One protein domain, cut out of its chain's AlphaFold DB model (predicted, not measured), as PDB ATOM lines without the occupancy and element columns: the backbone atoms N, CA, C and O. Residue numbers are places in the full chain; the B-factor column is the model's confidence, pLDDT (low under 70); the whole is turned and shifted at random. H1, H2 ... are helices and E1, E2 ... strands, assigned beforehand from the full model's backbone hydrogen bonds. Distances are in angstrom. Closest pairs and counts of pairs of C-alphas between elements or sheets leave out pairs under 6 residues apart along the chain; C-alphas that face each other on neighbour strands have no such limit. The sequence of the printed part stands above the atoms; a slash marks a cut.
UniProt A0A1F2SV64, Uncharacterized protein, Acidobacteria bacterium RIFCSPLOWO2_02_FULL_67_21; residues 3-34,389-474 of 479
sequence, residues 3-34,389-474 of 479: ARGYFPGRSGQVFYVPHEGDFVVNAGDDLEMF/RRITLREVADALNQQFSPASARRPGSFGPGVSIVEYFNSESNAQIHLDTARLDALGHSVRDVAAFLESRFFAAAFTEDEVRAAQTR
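What this domain is: This is residues 3 to 34 and 389 to 474 of the 479 residues of an uncharacterized protein of Acidobacteria bacterium RIFCSPLOWO2_02_FULL_67_21 (UniProt A0A1F2SV64). A twisted antiparallel sheet of four short strands, in the order E4 E5 E1 E6, has helix H3 packed along one of its faces, over E6 and E1. H1 lies by the edge strand E4 and leads back to a small separate pair of parallel strands, E2 and E3, while H2 follows E5 and H4 follows E6. The 118 printed residues, under half of them in named elements, run E1 E2 E3 H1 E4 E5 H2 H3 E6 H4, a mixed class of four helices and six strands. The whole is compact, with a radius of gyration of the C-alphas of 14.0 A and spans of 41 by 37 by 25 A.

How they stand to each other: Begin at inner strand E1, residues 14 to 17; its antiparallel neighbours are E5, residues 432 to 435, and edge strand E6, residues 461 to 464. Within hydrogen-bond range you find N 15 and O 463 at 2.9 A, and N 433 and O 14 at 2.9 A. E2, residues 23 to 25, is apart from E1 and parallel to E3, residues 390 to 392, with N 25 and O 391 at 2.9 A. H1, residues 393 to 404, only grazes the four-strand sheet; its closest C-alphas to edge strand E4, residues 422 to 424, are those of Ala 397 and Val 422, 7.1 A apart. E4 and E5 form a hairpin, with N 423 and O 434 at 2.9 A. H2, residues 437 to 442, is only just not on this sheet, with 4 pairs of C-alphas within 10 A. H3, residues 447 to 457, is on it at a height of 7.5 A, along E6 at 8 degrees on the local plane, making two layers, a helix on one face of a sheet. E5, H2 H3 and E6 are a split strand-helix-strand unit, its two strands running the same way with E1 between them, and its crossover is right-handed. The C-alphas of Leu 400 and Val 450, 7.5 A apart, are the closest of H1 and H3, close but not clearly touching. H4, residues 465 to 472, only grazes the sheet. In H1, H2, H3 and H4 every O i to N i+4 pair is within hydrogen-bond range.

Where its parts are: Find C-alpha 14 at (-24.796, -37.985, -14.315), where E1 begins; it runs 10.4 A. H1 starts at C-alpha 393, (-25.843, -39.788, -28.260), and spans 16.4 A; H3 spans 15.7 A. H4 ends at C-alpha 472, (-33.334, -40.122, -2.280).

The domain as a whole: The C-alphas farthest apart are those of Ser 408 and Arg 474, 42.8 A. Residues 35 to 388 are not printed; C-alphas 34 and 389 are 11.9 A apart across this cut. The link from H1 to E4 is long, and pLDDT is under 70 at residues 408 to 419.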
ATOM      1  N   ALA A   3     -34.440 -39.892  -8.085       96.81
ATOM      2  CA  ALA A   3     -34.247 -40.394  -6.721       96.81
ATOM      3  C   ALA A   3     -34.977 -41.729  -6.432       96.81
ATOM      4  O   ALA A   3     -34.508 -42.519  -5.618       96.81
ATOM      5  N   ARG A   4     -36.103 -42.013  -7.108       96.19
ATOM      6  CA  ARG A   4     -36.787 -43.322  -7.063       96.19
ATOM      7  C   ARG A   4     -36.131 -44.353  -7.983       96.19
ATOM      8  O   ARG A   4     -36.236 -45.540  -7.713       96.19
ATOM      9  N   GLY A   5     -35.469 -43.893  -9.042       95.69
ATOM     10  CA  GLY A   5     -34.769 -44.699 -10.042       95.69
ATOM     11  C   GLY A   5     -33.297 -45.001  -9.744       95.69
ATOM     12  O   GLY A   5     -32.682 -45.789 -10.445       95.69
ATOM     13  N   TYR A   6     -32.715 -44.363  -8.729       96.25
ATOM     14  CA  TYR A   6     -31.289 -44.454  -8.434       96.25
ATOM     15  C   TYR A   6     -30.955 -45.683  -7.592       96.25
ATOM     16  O   TYR A   6     -31.513 -45.865  -6.508       96.25
ATOM     17  N   PHE A   7     -29.985 -46.471  -8.052       95.25
ATOM     18  CA  PHE A   7     -29.435 -47.589  -7.299       95.25
ATOM     19  C   PHE A   7     -27.893 -47.534  -7.307       95.25
ATOM     20  O   PHE A   7     -27.281 -47.623  -8.380       95.25
ATOM     21  N   PRO A   8     -27.237 -47.406  -6.135       91.69
ATOM     22  CA  PRO A   8     -25.781 -47.343  -6.047       91.69
ATOM     23  C   PRO A   8     -25.088 -48.513  -6.754       91.69
ATOM     24  O   PRO A   8     -25.418 -49.676  -6.536       91.69
ATOM     25  N   GLY A   9     -24.114 -48.203  -7.611       89.38
ATOM     26  CA  GLY A   9     -23.351 -49.201  -8.368       89.38
ATOM     27  C   GLY A   9     -24.051 -49.760  -9.613       89.38
ATOM     28  O   GLY A   9     -23.396 -50.448 -10.389       89.38
ATOM     29  N   ARG A  10     -25.337 -49.449  -9.829       93.25
ATOM     30  CA  ARG A  10     -26.088 -49.801 -11.050       93.25
ATOM     31  C   ARG A  10     -26.445 -48.587 -11.906       93.25
ATOM     32  O   ARG A  10     -26.628 -48.739 -13.106       93.25
ATOM     33  N   SER A  11     -26.530 -47.405 -11.300       95.25
ATOM     34  CA  SER A  11     -26.801 -46.147 -11.999       95.25
ATOM     35  C   SER A  11     -25.526 -45.396 -12.419       95.25
ATOM     36  O   SER A  11     -24.445 -45.610 -11.857       95.25
ATOM     37  N   GLY A  12     -25.669 -44.498 -13.398       94.81
ATOM     38  CA  GLY A  12     -24.612 -43.593 -13.862       94.81
ATOM     39  C   GLY A  12     -24.258 -42.476 -12.869       94.81
ATOM     40  O   GLY A  12     -24.901 -42.311 -11.832       94.81
ATOM     41  N   GLN A  13     -23.220 -41.701 -13.203       96.31
ATOM     42  CA  GLN A  13     -22.723 -40.580 -12.385       96.31
ATOM     43  C   GLN A  13     -23.469 -39.276 -12.674       96.31
ATOM     44  O   GLN A  13     -23.525 -38.394 -11.817       96.31
ATOM     45  N   VAL A  14     -24.015 -39.145 -13.884       97.69
ATOM     46  CA  VAL A  14     -24.796 -37.985 -14.315       97.69
ATOM     47  C   VAL A  14     -26.132 -38.454 -14.866       97.69
ATOM     48  O   VAL A  14     -26.190 -39.425 -15.619       97.69
ATOM     49  N   PHE A  15     -27.187 -37.736 -14.502       97.75
ATOM     50  CA  PHE A  15     -28.560 -37.930 -14.952       97.75
ATOM     51  C   PHE A  15     -28.987 -36.685 -15.712       97.75
ATOM     52  O   PHE A  15     -28.689 -35.582 -15.259       97.75
ATOM     53  N   TYR A  16     -29.694 -36.823 -16.827       96.56
ATOM     54  CA  TYR A  16     -30.140 -35.665 -17.602       96.56
ATOM     55  C   TYR A  16     -31.631 -35.702 -17.915       96.56
ATOM     56  O   TYR A  16     -32.237 -36.760 -18.037       96.56
ATOM     57  N   VAL A  17     -32.221 -34.521 -18.069       96.50
ATOM     58  CA  VAL A  17     -33.606 -34.339 -18.507       96.50
ATOM     59  C   VAL A  17     -33.585 -33.623 -19.853       96.50
ATOM     60  O   VAL A  17     -33.228 -32.443 -19.885       96.50
ATOM     61  N   PRO A  18     -33.952 -34.277 -20.971       94.75
ATOM     62  CA  PRO A  18     -34.080 -33.569 -22.239       94.75
ATOM     63  C   PRO A  18     -35.164 -32.494 -22.125       94.75
ATOM     64  O   PRO A  18     -36.103 -32.644 -21.341       94.75
ATOM     65  N   HIS A  19     -35.060 -31.413 -22.900       95.06
ATOM     66  CA  HIS A  19     -36.193 -30.498 -23.006       95.06
ATOM     67  C   HIS A  19     -37.426 -31.237 -23.533       95.06
ATOM     68  O   HIS A  19     -37.303 -32.180 -24.308       95.06
ATOM     69  N   GLU A  20     -38.617 -30.805 -23.123       94.88
ATOM     70  CA  GLU A  20     -39.859 -31.417 -23.591       94.88
ATOM     71  C   GLU A  20     -39.947 -31.381 -25.124       94.88
ATOM     72  O   GLU A  20     -39.896 -30.308 -25.735       94.88
ATOM     73  N   GLY A  21     -40.050 -32.568 -25.729       92.00
ATOM     74  CA  GLY A  21     -40.069 -32.774 -27.177       92.00
ATOM     75  C   GLY A  21     -38.698 -32.922 -27.851       92.00
ATOM     76  O   GLY A  21     -38.671 -33.213 -29.044       92.00
ATOM     77  N   ASP A  22     -37.581 -32.742 -27.136       91.62
ATOM     78  CA  ASP A  22     -36.261 -33.181 -27.611       91.62
ATOM     79  C   ASP A  22     -36.057 -34.666 -27.276       91.62
ATOM     80  O   ASP A  22     -36.430 -35.134 -26.198       91.62
ATOM     81  N   PHE A  23     -35.391 -35.397 -28.173       85.50
ATOM     82  CA  PHE A  23     -35.085 -36.819 -27.977       85.50
ATOM     83  C   PHE A  23     -33.598 -37.071 -28.051       85.50
ATOM     84  O   PHE A  23     -32.905 -36.472 -28.873       85.50
ATOM     85  N   VAL A  24     -33.124 -37.998 -27.225       88.62
ATOM     86  CA  VAL A  24     -31.752 -38.488 -27.297       88.62
ATOM     87  C   VAL A  24     -31.768 -39.848 -27.971       88.62
ATOM     88  O   VAL A  24     -32.284 -40.805 -27.408       88.62
ATOM     89  N   VAL A  25     -31.227 -39.918 -29.185       89.12
ATOM     90  CA  VAL A  25     -31.327 -41.097 -30.057       89.12
ATOM     91  C   VAL A  25     -29.953 -41.602 -30.479       89.12
ATOM     92  O   VAL A  25     -28.961 -40.860 -30.474       89.12
ATOM     93  N   ASN A  26     -29.881 -42.869 -30.884       85.12
ATOM     94  CA  ASN A  26     -28.693 -43.384 -31.549       85.12
ATOM     95  C   ASN A  26     -28.672 -42.943 -33.020       85.12
ATOM     96  O   ASN A  26     -29.701 -42.855 -33.682       85.12
ATOM     97  N   ALA A  27     -27.489 -42.618 -33.535       78.44
ATOM     98  CA  ALA A  27     -27.369 -42.171 -34.916       78.44
ATOM     99  C   ALA A  27     -27.428 -43.375 -35.867       78.44
ATOM    100  O   ALA A  27     -26.571 -44.253 -35.785       78.44
ATOM    101  N   GLY A  28     -28.381 -43.365 -36.804       76.56
ATOM    102  CA  GLY A  28     -28.483 -44.372 -37.867       76.56
ATOM    103  C   GLY A  28     -29.188 -45.672 -37.474       76.56
ATOM    104  O   GLY A  28     -29.033 -46.654 -38.191       76.56
ATOM    105  N   ASP A  29     -29.930 -45.679 -36.367       81.44
ATOM    106  CA  ASP A  29     -30.796 -46.794 -35.979       81.44
ATOM    107  C   ASP A  29     -32.199 -46.586 -36.579       81.44
ATOM    108  O   ASP A  29     -32.888 -45.629 -36.224       81.44
ATOM    109  N   ASP A  30     -32.579 -47.422 -37.550       81.75
ATOM    110  CA  ASP A  30     -33.872 -47.356 -38.244       81.75
ATOM    111  C   ASP A  30     -35.014 -48.004 -37.451       81.75
ATOM    112  O   ASP A  30     -36.179 -47.805 -37.791       81.75
ATOM    113  N   LEU A  31     -34.692 -48.757 -36.396       85.88
ATOM    114  CA  LEU A  31     -35.663 -49.471 -35.569       85.88
ATOM    115  C   LEU A  31     -35.952 -48.748 -34.247       85.88
ATOM    116  O   LEU A  31     -37.038 -48.904 -33.701       85.88
ATOM    117  N   GLU A  32     -35.028 -47.909 -33.777       85.81
ATOM    118  CA  GLU A  32     -35.117 -47.155 -32.515       85.81
ATOM    119  C   GLU A  32     -35.183 -45.636 -32.765       85.81
ATOM    120  O   GLU A  32     -34.421 -44.833 -32.213       85.81
ATOM    121  N   MET A  33     -36.079 -45.214 -33.663       88.19
ATOM    122  CA  MET A  33     -36.211 -43.807 -34.047       88.19
ATOM    123  C   MET A  33     -36.875 -42.957 -32.960       88.19
ATOM    124  O   MET A  33     -36.523 -41.788 -32.801       88.19
ATOM    125  N   PHE A  34     -37.840 -43.492 -32.228       90.88
ATOM    126  CA  PHE A  34     -38.461 -42.826 -31.083       90.88
ATOM    127  C   PHE A  34     -37.903 -43.468 -29.826       90.88
ATOM    128  O   PHE A  34     -37.818 -44.680 -29.783       90.88
ATOM    129  N   ARG A 389     -35.560 -30.869 -31.474       90.62
ATOM    130  CA  ARG A 389     -34.594 -31.630 -32.274       90.62
ATOM    131  C   ARG A 389     -34.329 -33.027 -31.726       90.62
ATOM    132  O   ARG A 389     -34.447 -33.302 -30.535       90.62
ATOM    133  N   ARG A 390     -33.873 -33.896 -32.626       91.19
ATOM    134  CA  ARG A 390     -33.234 -35.169 -32.285       91.19
ATOM    135  C   ARG A 390     -31.766 -34.888 -31.971       91.19
ATOM    136  O   ARG A 390     -31.019 -34.453 -32.846       91.19
ATOM    137  N   ILE A 391     -31.375 -35.093 -30.723       91.75
ATOM    138  CA  ILE A 391     -30.001 -34.988 -30.234       91.75
ATOM    139  C   ILE A 391     -29.394 -36.383 -30.324       91.75
ATOM    140  O   ILE A 391     -29.944 -37.340 -29.783       91.75
ATOM    141  N   THR A 392     -28.259 -36.535 -31.000       91.50
ATOM    142  CA  THR A 392     -27.631 -37.863 -31.062       91.50
ATOM    143  C   THR A 392     -26.767 -38.113 -29.828       91.50
ATOM    144  O   THR A 392     -26.068 -37.215 -29.355       91.50
ATOM    145  N   LEU A 393     -26.748 -39.354 -29.336       89.62
ATOM    146  CA  LEU A 393     -25.843 -39.788 -28.260       89.62
ATOM    147  C   LEU A 393     -24.380 -39.437 -28.587       89.62
ATOM    148  O   LEU A 393     -23.631 -38.956 -27.736       89.62
ATOM    149  N   ARG A 394     -23.998 -39.603 -29.862       87.31
ATOM    150  CA  ARG A 394     -22.676 -39.244 -30.387       87.31
ATOM    151  C   ARG A 394     -22.383 -37.748 -30.265       87.31
ATOM    152  O   ARG A 394     -21.297 -37.404 -29.822       87.31
ATOM    153  N   GLU A 395     -23.329 -36.877 -30.620       91.62
ATOM    154  CA  GLU A 395     -23.166 -35.416 -30.520       91.62
ATOM    155  C   GLU A 395     -22.840 -34.984 -29.085       91.62
ATOM    156  O   GLU A 395     -21.895 -34.226 -28.858       91.62
ATOM    157  N   VAL A 396     -23.589 -35.504 -28.113       92.75
ATOM    158  CA  VAL A 396     -23.384 -35.201 -26.690       92.75
ATOM    159  C   VAL A 396     -22.024 -35.716 -26.226       92.75
ATOM    160  O   VAL A 396     -21.262 -34.992 -25.583       92.75
ATOM    161  N   ALA A 397     -21.686 -36.952 -26.577       89.31
ATOM    162  CA  ALA A 397     -20.466 -37.583 -26.108       89.31
ATOM    163  C   ALA A 397     -19.198 -36.987 -26.759       89.31
ATOM    164  O   ALA A 397     -18.181 -36.805 -26.085       89.31
ATOM    165  N   ASP A 398     -19.263 -36.594 -28.034       87.31
ATOM    166  CA  ASP A 398     -18.197 -35.846 -28.709       87.31
ATOM    167  C   ASP A 398     -18.015 -34.452 -28.081       87.31
ATOM    168  O   ASP A 398     -16.880 -34.022 -27.862       87.31
ATOM    169  N   ALA A 399     -19.104 -33.764 -27.711       92.19
ATOM    170  CA  ALA A 399     -19.031 -32.475 -27.021       92.19
ATOM    171  C   ALA A 399     -18.413 -32.591 -25.616       92.19
ATOM    172  O   ALA A 399     -17.585 -31.757 -25.244       92.19
ATOM    173  N   LEU A 400     -18.754 -33.643 -24.862       91.94
ATOM    174  CA  LEU A 400     -18.118 -33.958 -23.579       91.94
ATOM    175  C   LEU A 400     -16.621 -34.224 -23.745       91.94
ATOM    176  O   LEU A 400     -15.803 -33.665 -23.016       91.94
ATOM    177  N   ASN A 401     -16.242 -35.025 -24.741       86.06
ATOM    178  CA  ASN A 401     -14.839 -35.293 -25.044       86.06
ATOM    179  C   ASN A 401     -14.079 -34.029 -25.453       86.06
ATOM    180  O   ASN A 401     -12.940 -33.828 -25.036       86.06
ATOM    181  N   GLN A 402     -14.689 -33.160 -26.255       88.19
ATOM    182  CA  GLN A 402     -14.070 -31.903 -26.664       88.19
ATOM    183  C   GLN A 402     -13.808 -30.983 -25.467       88.19
ATOM    184  O   GLN A 402     -12.748 -30.354 -25.409       88.19
ATOM    185  N   GLN A 403     -14.757 -30.921 -24.531       92.31
ATOM    186  CA  GLN A 403     -14.691 -30.048 -23.366       92.31
ATOM    187  C   GLN A 403     -13.736 -30.574 -22.288       92.31
ATOM    188  O   GLN A 403     -12.930 -29.805 -21.769       92.31
ATOM    189  N   PHE A 404     -13.812 -31.868 -21.964       90.88
ATOM    190  CA  PHE A 404     -13.202 -32.425 -20.753       90.88
ATOM    191  C   PHE A 404     -12.077 -33.434 -21.009       90.88
ATOM    192  O   PHE A 404     -11.359 -33.772 -20.073       90.88
ATOM    193  N   SER A 405     -11.879 -33.918 -22.243       81.94
ATOM    194  CA  SER A 405     -10.783 -34.846 -22.569       81.94
ATOM    195  C   SER A 405      -9.575 -34.109 -23.194       81.94
ATOM    196  O   SER A 405      -9.747 -33.111 -23.916       81.94
ATOM    197  N   PRO A 406      -8.327 -34.589 -22.978       75.69
ATOM    198  CA  PRO A 406      -7.125 -34.031 -23.605       75.69
ATOM    199  C   PRO A 406      -7.200 -34.039 -25.130       75.69
ATOM    200  O   PRO A 406      -7.812 -34.930 -25.716       75.69
ATOM    201  N   ALA A 407      -6.502 -33.110 -25.791       71.56
ATOM    202  CA  ALA A 407      -6.520 -32.981 -27.251       71.56
ATOM    203  C   ALA A 407      -6.176 -34.284 -28.001       71.56
ATOM    204  O   ALA A 407      -6.764 -34.562 -29.043       71.56
ATOM    205  N   SER A 408      -5.293 -35.117 -27.442       63.31
ATOM    206  CA  SER A 408      -4.924 -36.430 -27.991       63.31
ATOM    207  C   SER A 408      -6.075 -37.445 -28.024       63.31
ATOM    208  O   SER A 408      -6.019 -38.395 -28.803       63.31
ATOM    209  N   ALA A 409      -7.120 -37.233 -27.221       60.91
ATOM    210  CA  ALA A 409      -8.296 -38.088 -27.115       60.91
ATOM    211  C   ALA A 409      -9.556 -37.517 -27.795       60.91
ATOM    212  O   ALA A 409     -10.589 -38.180 -27.822       60.91
ATOM    213  N   ARG A 410      -9.487 -36.314 -28.387       67.06
ATOM    214  CA  ARG A 410     -10.614 -35.633 -29.061       67.06
ATOM    215  C   ARG A 410     -10.872 -36.169 -30.475       67.06
ATOM    216  O   ARG A 410     -11.031 -35.397 -31.419       67.06
ATOM    217  N   ARG A 411     -10.857 -37.491 -30.650       61.03
ATOM    218  CA  ARG A 411     -11.208 -38.133 -31.924       61.03
ATOM    219  C   ARG A 411     -12.710 -38.446 -31.930       61.03
ATOM    220  O   ARG A 411     -13.152 -39.134 -31.007       61.03
ATOM    221  N   PRO A 412     -13.478 -37.991 -32.941       57.53
ATOM    222  CA  PRO A 412     -14.912 -38.261 -33.027       57.53
ATOM    223  C   PRO A 412     -15.216 -39.753 -32.877       57.53
ATOM    224  O   PRO A 412     -14.566 -40.586 -33.512       57.53
ATOM    225  N   GLY A 413     -16.177 -40.098 -32.019       54.09
ATOM    226  CA  GLY A 413     -16.576 -41.488 -31.787       54.09
ATOM    227  C   GLY A 413     -15.626 -42.345 -30.952       54.09
ATOM    228  O   GLY A 413     -15.812 -43.560 -30.910       54.09
ATOM    229  N   SER A 414     -14.620 -41.752 -30.306       54.66
ATOM    230  CA  SER A 414     -13.751 -42.486 -29.384       54.66
ATOM    231  C   SER A 414     -14.389 -42.571 -27.997       54.66
ATOM    232  O   SER A 414     -14.430 -41.583 -27.263       54.66
ATOM    233  N   PHE A 415     -14.853 -43.765 -27.636       59.81
ATOM    234  CA  PHE A 415     -15.330 -44.097 -26.293       59.81
ATOM    235  C   PHE A 415     -14.433 -45.147 -25.655       59.81
ATOM    236  O   PHE A 415     -13.769 -45.924 -26.344       59.81
ATOM    237  N   GLY A 416     -14.434 -45.167 -24.327       55.53
ATOM    238  CA  GLY A 416     -13.793 -46.218 -23.561       55.53
ATOM    239  C   GLY A 416     -12.479 -45.826 -22.879       55.53
ATOM    240  O   GLY A 416     -12.005 -44.684 -22.966       55.53
ATOM    241  N   PRO A 417     -11.905 -46.792 -22.146       56.62
ATOM    242  CA  PRO A 417     -10.910 -46.527 -21.118       56.62
ATOM    243  C   PRO A 417      -9.638 -45.860 -21.619       56.62
ATOM    244  O   PRO A 417      -9.064 -46.259 -22.628       56.62
ATOM    245  N   GLY A 418      -9.157 -44.866 -20.872       61.62
ATOM    246  CA  GLY A 418      -7.906 -44.164 -21.175       61.62
ATOM    247  C   GLY A 418      -7.999 -43.158 -22.328       61.62
ATOM    248  O   GLY A 418      -7.071 -42.365 -22.514       61.62
ATOM    249  N   VAL A 419      -9.125 -43.130 -23.049       67.81
ATOM    250  CA  VAL A 419      -9.389 -42.191 -24.143       67.81
ATOM    251  C   VAL A 419     -10.416 -41.154 -23.689       67.81
ATOM    252  O   VAL A 419     -10.068 -39.982 -23.551       67.81
ATOM    253  N   SER A 420     -11.628 -41.580 -23.341       80.81
ATOM    254  CA  SER A 420     -12.743 -40.693 -22.984       80.81
ATOM    255  C   SER A 420     -12.982 -40.623 -21.471       80.81
ATOM    256  O   SER A 420     -12.651 -41.559 -20.747       80.81
ATOM    257  N   ILE A 421     -13.572 -39.520 -20.995       87.12
ATOM    258  CA  ILE A 421     -14.204 -39.473 -19.665       87.12
ATOM    259  C   ILE A 421     -15.552 -40.211 -19.633       87.12
ATOM    260  O   ILE A 421     -16.042 -40.501 -18.552       87.12
ATOM    261  N   VAL A 422     -16.159 -40.508 -20.787       89.31
ATOM    262  CA  VAL A 422     -17.407 -41.272 -20.912       89.31
ATOM    263  C   VAL A 422     -17.059 -42.756 -21.031       89.31
ATOM    264  O   VAL A 422     -16.459 -43.187 -22.020       89.31
ATOM    265  N   GLU A 423     -17.428 -43.544 -20.019       88.19
ATOM    266  CA  GLU A 423     -17.239 -45.001 -20.015       88.19
ATOM    267  C   GLU A 423     -18.402 -45.724 -20.700       88.19
ATOM    268  O   GLU A 423     -18.174 -46.706 -21.406       88.19
ATOM    269  N   TYR A 424     -19.630 -45.234 -20.511       88.94
ATOM    270  CA  TYR A 424     -20.832 -45.825 -21.090       88.94
ATOM    271  C   TYR A 424     -21.942 -44.789 -21.262       88.94
ATOM    272  O   TYR A 424     -22.307 -44.093 -20.309       88.94
ATOM    273  N   PHE A 425     -22.450 -44.695 -22.493       89.25
ATOM    274  CA  PHE A 425     -23.571 -43.844 -22.879       89.25
ATOM    275  C   PHE A 425     -24.122 -44.294 -24.241       89.25
ATOM    276  O   PHE A 425     -23.530 -44.020 -25.286       89.25
ATOM    277  N   ASN A 426     -25.227 -45.033 -24.226       85.44
ATOM    278  CA  ASN A 426     -25.928 -45.524 -25.415       85.44
ATOM    279  C   ASN A 426     -27.457 -45.411 -25.229       85.44
ATOM    280  O   ASN A 426     -27.912 -44.862 -24.224       85.44
ATOM    281  N   SER A 427     -28.254 -45.921 -26.172       79.69
ATOM    282  CA  SER A 427     -29.722 -45.890 -26.078       79.69
ATOM    283  C   SER A 427     -30.245 -46.580 -24.816       79.69
ATOM    284  O   SER A 427     -31.192 -46.082 -24.232       79.69
ATOM    285  N   GLU A 428     -29.568 -47.633 -24.351       83.19
ATOM    286  CA  GLU A 428     -29.946 -48.460 -23.193       83.19
ATOM    287  C   GLU A 428     -29.542 -47.869 -21.834       83.19
ATOM    288  O   GLU A 428     -29.971 -48.342 -20.776       83.19
ATOM    289  N   SER A 429     -28.706 -46.826 -21.842       78.38
ATOM    290  CA  SER A 429     -28.331 -46.087 -20.633       78.38
ATOM    291  C   SER A 429     -29.456 -45.186 -20.105       78.38
ATOM    292  O   SER A 429     -29.362 -44.719 -18.972       78.38
ATOM    293  N   ASN A 430     -30.505 -44.954 -20.912       81.44
ATOM    294  CA  ASN A 430     -31.727 -44.185 -20.646       81.44
ATOM    295  C   ASN A 430     -31.539 -43.047 -19.621       81.44
ATOM    296  O   ASN A 430     -31.744 -43.226 -18.419       81.44
ATOM    297  N   ALA A 431     -31.197 -41.847 -20.098       90.50
ATOM    298  CA  ALA A 431     -31.051 -40.647 -19.268       90.50
ATOM    299  C   ALA A 431     -29.887 -40.664 -18.252       90.50
ATOM    300  O   ALA A 431     -29.853 -39.821 -17.352       90.50
ATOM    301  N   GLN A 432     -28.924 -41.584 -18.393       94.00
ATOM    302  CA  GLN A 432     -27.760 -41.712 -17.508       94.00
ATOM    303  C   GLN A 432     -26.449 -41.750 -18.294       94.00
ATOM    304  O   GLN A 432     -26.389 -42.266 -19.404       94.00
ATOM    305  N   ILE A 433     -25.377 -41.230 -17.698       94.50
ATOM    306  CA  ILE A 433     -24.024 -41.265 -18.264       94.50
ATOM    307  C   ILE A 433     -23.074 -41.838 -17.216       94.50
ATOM    308  O   ILE A 433     -23.004 -41.342 -16.086       94.50
ATOM    309  N   HIS A 434     -22.321 -42.875 -17.588       94.00
ATOM    310  CA  HIS A 434     -21.252 -43.411 -16.750       94.00
ATOM    311  C   HIS A 434     -19.929 -42.753 -17.124       94.00
ATOM    312  O   HIS A 434     -19.555 -42.698 -18.301       94.00
ATOM    313  N   LEU A 435     -19.224 -42.264 -16.107       92.69
ATOM    314  CA  LEU A 435     -18.001 -41.489 -16.265       92.69
ATOM    315  C   LEU A 435     -16.806 -42.194 -15.612       92.69
ATOM    316  O   LEU A 435     -16.926 -42.786 -14.537       92.69
ATOM    317  N   ASP A 436     -15.623 -42.039 -16.205       91.19
ATOM    318  CA  ASP A 436     -14.348 -42.353 -15.556       91.19
ATOM    319  C   ASP A 436     -14.014 -41.209 -14.588       91.19
ATOM    320  O   ASP A 436     -13.373 -40.219 -14.952       91.19
ATOM    321  N   THR A 437     -14.515 -41.308 -13.354       92.19
ATOM    322  CA  THR A 437     -14.379 -40.245 -12.346       92.19
ATOM    323  C   THR A 437     -12.928 -40.019 -11.934       92.19
ATOM    324  O   THR A 437     -12.526 -38.877 -11.759       92.19
ATOM    325  N   ALA A 438     -12.112 -41.075 -11.881       91.25
ATOM    326  CA  ALA A 438     -10.688 -40.948 -11.579       91.25
ATOM    327  C   ALA A 438      -9.945 -40.156 -12.666       91.25
ATOM    328  O   ALA A 438      -9.098 -39.315 -12.360       91.25
ATOM    329  N   ARG A 439     -10.272 -40.393 -13.944       89.94
ATOM    330  CA  ARG A 439      -9.725 -39.603 -15.051       89.94
ATOM    331  C   ARG A 439     -10.227 -38.164 -15.023       89.94
ATOM    332  O   ARG A 439      -9.429 -37.264 -15.263       89.94
ATOM    333  N   LEU A 440     -11.515 -37.952 -14.759       92.25
ATOM    334  CA  LEU A 440     -12.106 -36.616 -14.674       92.25
ATOM    335  C   LEU A 440     -11.401 -35.771 -13.599       92.25
ATOM    336  O   LEU A 440     -10.939 -34.669 -13.899       92.25
ATOM    337  N   ASP A 441     -11.200 -36.349 -12.411       94.25
ATOM    338  CA  ASP A 441     -10.484 -35.718 -11.299       94.25
ATOM    339  C   ASP A 441      -9.010 -35.447 -11.652       94.25
ATOM    340  O   ASP A 441      -8.495 -34.356 -11.401       94.25
ATOM    341  N   ALA A 442      -8.321 -36.401 -12.295       93.00
ATOM    342  CA  ALA A 442      -6.930 -36.233 -12.735       93.00
ATOM    343  C   ALA A 442      -6.754 -35.121 -13.787       93.00
ATOM    344  O   ALA A 442      -5.658 -34.575 -13.935       93.00
ATOM    345  N   LEU A 443      -7.821 -34.786 -14.515       91.69
ATOM    346  CA  LEU A 443      -7.869 -33.677 -15.468       91.69
ATOM    347  C   LEU A 443      -8.297 -32.350 -14.819       91.69
ATOM    348  O   LEU A 443      -8.348 -31.335 -15.508       91.69
ATOM    349  N   GLY A 444      -8.552 -32.334 -13.507       95.31
ATOM    350  CA  GLY A 444      -8.922 -31.135 -12.755       95.31
ATOM    351  C   GLY A 444     -10.388 -30.727 -12.912       95.31
ATOM    352  O   GLY A 444     -10.710 -29.554 -12.722       95.31
ATOM    353  N   HIS A 445     -11.264 -31.667 -13.270       96.44
ATOM    354  CA  HIS A 445     -12.702 -31.451 -13.426       96.44
ATOM    355  C   HIS A 445     -13.496 -32.309 -12.441       96.44
ATOM    356  O   HIS A 445     -13.021 -33.333 -11.967       96.44
ATOM    357  N   SER A 446     -14.731 -31.906 -12.168       97.31
ATOM    358  CA  SER A 446     -15.670 -32.622 -11.308       97.31
ATOM    359  C   SER A 446     -16.881 -33.131 -12.090       97.31
ATOM    360  O   SER A 446     -17.223 -32.624 -13.161       97.31
ATOM    361  N   VAL A 447     -17.609 -34.098 -11.522       97.81
ATOM    362  CA  VAL A 447     -18.896 -34.563 -12.078       97.81
ATOM    363  C   VAL A 447     -19.910 -33.411 -12.178       97.81
ATOM    364  O   VAL A 447     -20.717 -33.370 -13.107       97.81
ATOM    365  N   ARG A 448     -19.837 -32.431 -11.266       98.25
ATOM    366  CA  ARG A 448     -20.672 -31.223 -11.305       98.25
ATOM    367  C   ARG A 448     -20.369 -30.350 -12.524       98.25
ATOM    368  O   ARG A 448     -21.310 -29.823 -13.111       98.25
ATOM    369  N   ASP A 449     -19.106 -30.233 -12.934       98.25
ATOM    370  CA  ASP A 449     -18.745 -29.482 -14.147       98.25
ATOM    371  C   ASP A 449     -19.367 -30.122 -15.393       98.25
ATOM    372  O   ASP A 449     -19.875 -29.422 -16.270       98.25
ATOM    373  N   VAL A 450     -19.391 -31.460 -15.445       98.12
ATOM    374  CA  VAL A 450     -20.036 -32.219 -16.527       98.12
ATOM    375  C   VAL A 450     -21.547 -31.985 -16.541       98.12
ATOM    376  O   VAL A 450     -22.097 -31.679 -17.599       98.12
ATOM    377  N   ALA A 451     -22.217 -32.085 -15.388       98.44
ATOM    378  CA  ALA A 451     -23.653 -31.823 -15.289       98.44
ATOM    379  C   ALA A 451     -23.994 -30.386 -15.732       98.44
ATOM    380  O   ALA A 451     -24.826 -30.198 -16.618       98.44
ATOM    381  N   ALA A 452     -23.280 -29.380 -15.215       98.50
ATOM    382  CA  ALA A 452     -23.495 -27.978 -15.578       98.50
ATOM    383  C   ALA A 452     -23.281 -27.714 -17.080       98.50
ATOM    384  O   ALA A 452     -24.050 -26.980 -17.703       98.50
ATOM    385  N   PHE A 453     -22.267 -28.338 -17.689       98.44
ATOM    386  CA  PHE A 453     -22.037 -28.242 -19.131       98.44
ATOM    387  C   PHE A 453     -23.201 -28.823 -19.940       98.44
ATOM    388  O   PHE A 453     -23.662 -28.188 -20.891       98.44
ATOM    389  N   LEU A 454     -23.690 -30.005 -19.559       98.00
ATOM    390  CA  LEU A 454     -24.790 -30.678 -20.244       98.00
ATOM    391  C   LEU A 454     -26.096 -29.879 -20.160       98.00
ATOM    392  O   LEU A 454     -26.765 -29.704 -21.180       98.00
ATOM    393  N   GLU A 455     -26.418 -29.339 -18.987       97.81
ATOM    394  CA  GLU A 455     -27.576 -28.460 -18.789       97.81
ATOM    395  C   GLU A 455     -27.458 -27.160 -19.603       97.81
ATOM    396  O   GLU A 455     -28.402 -26.740 -20.262       97.81
ATOM    397  N   SER A 456     -26.269 -26.553 -19.665       97.56
ATOM    398  CA  SER A 456     -26.070 -25.305 -20.420       97.56
ATOM    399  C   SER A 456     -26.197 -25.450 -21.943       97.56
ATOM    400  O   SER A 456     -26.367 -24.447 -22.641       97.56
ATOM    401  N   ARG A 457     -26.058 -26.671 -22.478       95.81
ATOM    402  CA  ARG A 457     -25.854 -26.903 -23.918       95.81
ATOM    403  C   ARG A 457     -26.877 -27.831 -24.565       95.81
ATOM    404  O   ARG A 457     -27.147 -27.674 -25.756       95.81
ATOM    405  N   PHE A 458     -27.402 -28.808 -23.829       95.81
ATOM    406  CA  PHE A 458     -28.214 -29.882 -24.406       95.81
ATOM    407  C   PHE A 458     -29.549 -30.104 -23.704       95.81
ATOM    408  O   PHE A 458     -30.519 -30.443 -24.376       95.81
ATOM    409  N   PHE A 459     -29.592 -29.984 -22.378       97.06
ATOM    410  CA  PHE A 459     -30.665 -30.562 -21.575       97.06
ATOM    411  C   PHE A 459     -31.337 -29.529 -20.676       97.06
ATOM    412  O   PHE A 459     -30.702 -28.593 -20.209       97.06
ATOM    413  N   ALA A 460     -32.621 -29.736 -20.383       96.81
ATOM    414  CA  ALA A 460     -33.382 -28.866 -19.491       96.81
ATOM    415  C   ALA A 460     -32.867 -28.892 -18.047       96.81
ATOM    416  O   ALA A 460     -33.051 -27.918 -17.322       96.81
ATOM    417  N   ALA A 461     -32.278 -30.013 -17.631       97.81
ATOM    418  CA  ALA A 461     -31.601 -30.165 -16.352       97.81
ATOM    419  C   ALA A 461     -30.571 -31.294 -16.427       97.81
ATOM    420  O   ALA A 461     -30.760 -32.264 -17.173       97.81
ATOM    421  N   ALA A 462     -29.529 -31.217 -15.604       98.19
ATOM    422  CA  ALA A 462     -28.654 -32.348 -15.328       98.19
ATOM    423  C   ALA A 462     -28.315 -32.426 -13.834       98.19
ATOM    424  O   ALA A 462     -28.132 -31.417 -13.164       98.19
ATOM    425  N   PHE A 463     -28.217 -33.643 -13.307       98.31
ATOM    426  CA  PHE A 463     -27.973 -33.905 -11.891       98.31
ATOM    427  C   PHE A 463     -26.788 -34.842 -11.718       98.31
ATOM    428  O   PHE A 463     -26.621 -35.805 -12.468       98.31
ATOM    429  N   THR A 464     -25.998 -34.596 -10.684       98.31
ATOM    430  CA  THR A 464     -24.958 -35.523 -10.233       98.31
ATOM    431  C   THR A 464     -25.560 -36.680  -9.429       98.31
ATOM    432  O   THR A 464     -26.628 -36.551  -8.822       98.31
ATOM    433  N   GLU A 465     -24.862 -37.816  -9.364       97.00
ATOM    434  CA  GLU A 465     -25.270 -38.944  -8.516       97.00
ATOM    435  C   GLU A 465     -25.401 -38.567  -7.033       97.00
ATOM    436  O   GLU A 465     -26.281 -39.091  -6.352       97.00
ATOM    437  N   ASP A 466     -24.600 -37.621  -6.538       97.12
ATOM    438  CA  ASP A 466     -24.675 -37.148  -5.153       97.12
ATOM    439  C   ASP A 466     -25.937 -36.323  -4.886       97.12
ATOM    440  O   ASP A 466     -26.582 -36.498  -3.851       97.12
ATOM    441  N   GLU A 467     -26.350 -35.468  -5.826       97.81
ATOM    442  CA  GLU A 467     -27.608 -34.717  -5.728       97.81
ATOM    443  C   GLU A 467     -28.817 -35.653  -5.769       97.81
ATOM    444  O   GLU A 467     -29.740 -35.521  -4.958       97.81
ATOM    445  N   VAL A 468     -28.795 -36.645  -6.665       97.75
ATOM    446  CA  VAL A 468     -29.853 -37.657  -6.756       97.75
ATOM    447  C   VAL A 468     -29.913 -38.504  -5.482       97.75
ATOM    448  O   VAL A 468     -31.004 -38.727  -4.945       97.75
ATOM    449  N   ARG A 469     -28.762 -38.917  -4.940       96.06
ATOM    450  CA  ARG A 469     -28.664 -39.651  -3.672       96.06
ATOM    451  C   ARG A 469     -29.173 -38.818  -2.496       96.06
ATOM    452  O   ARG A 469     -29.960 -39.315  -1.695       96.06
ATOM    453  N   ALA A 470     -28.801 -37.542  -2.413       96.31
ATOM    454  CA  ALA A 470     -29.273 -36.628  -1.374       96.31
ATOM    455  C   ALA A 470     -30.784 -36.348  -1.464       96.31
ATOM    456  O   ALA A 470     -31.436 -36.106  -0.447       96.31
ATOM    457  N   ALA A 471     -31.367 -36.381  -2.664       96.19
ATOM    458  CA  ALA A 471     -32.817 -36.338  -2.836       96.19
ATOM    459  C   ALA A 471     -33.478 -37.659  -2.402       96.19
ATOM    460  O   ALA A 471     -34.546 -37.640  -1.788       96.19
ATOM    461  N   GLN A 472     -32.837 -38.801  -2.669       94.81
ATOM    462  CA  GLN A 472     -33.334 -40.122  -2.280       94.81
ATOM    463  C   GLN A 472     -33.446 -40.294  -0.761       94.81
ATOM    464  O   GLN A 472     -34.417 -40.898  -0.310       94.81
ATOM    465  N   THR A 473     -32.545 -39.714   0.041       92.12
ATOM    466  CA  THR A 473     -32.630 -39.792   1.517       92.12
ATOM    467  C   THR A 473     -33.863 -39.097   2.102       92.12
ATOM    468  O   THR A 473     -34.206 -39.327   3.259       92.12
ATOM    469  N   ARG A 474     -34.536 -38.246   1.319       90.88
ATOM    470  CA  ARG A 474     -35.765 -37.540   1.712       90.88
ATOM    471  C   ARG A 474     -37.031 -38.289   1.295       90.88
ATOM    472  O   ARG A 474     -38.128 -37.860   1.644       90.88
TER     473      ARG A 474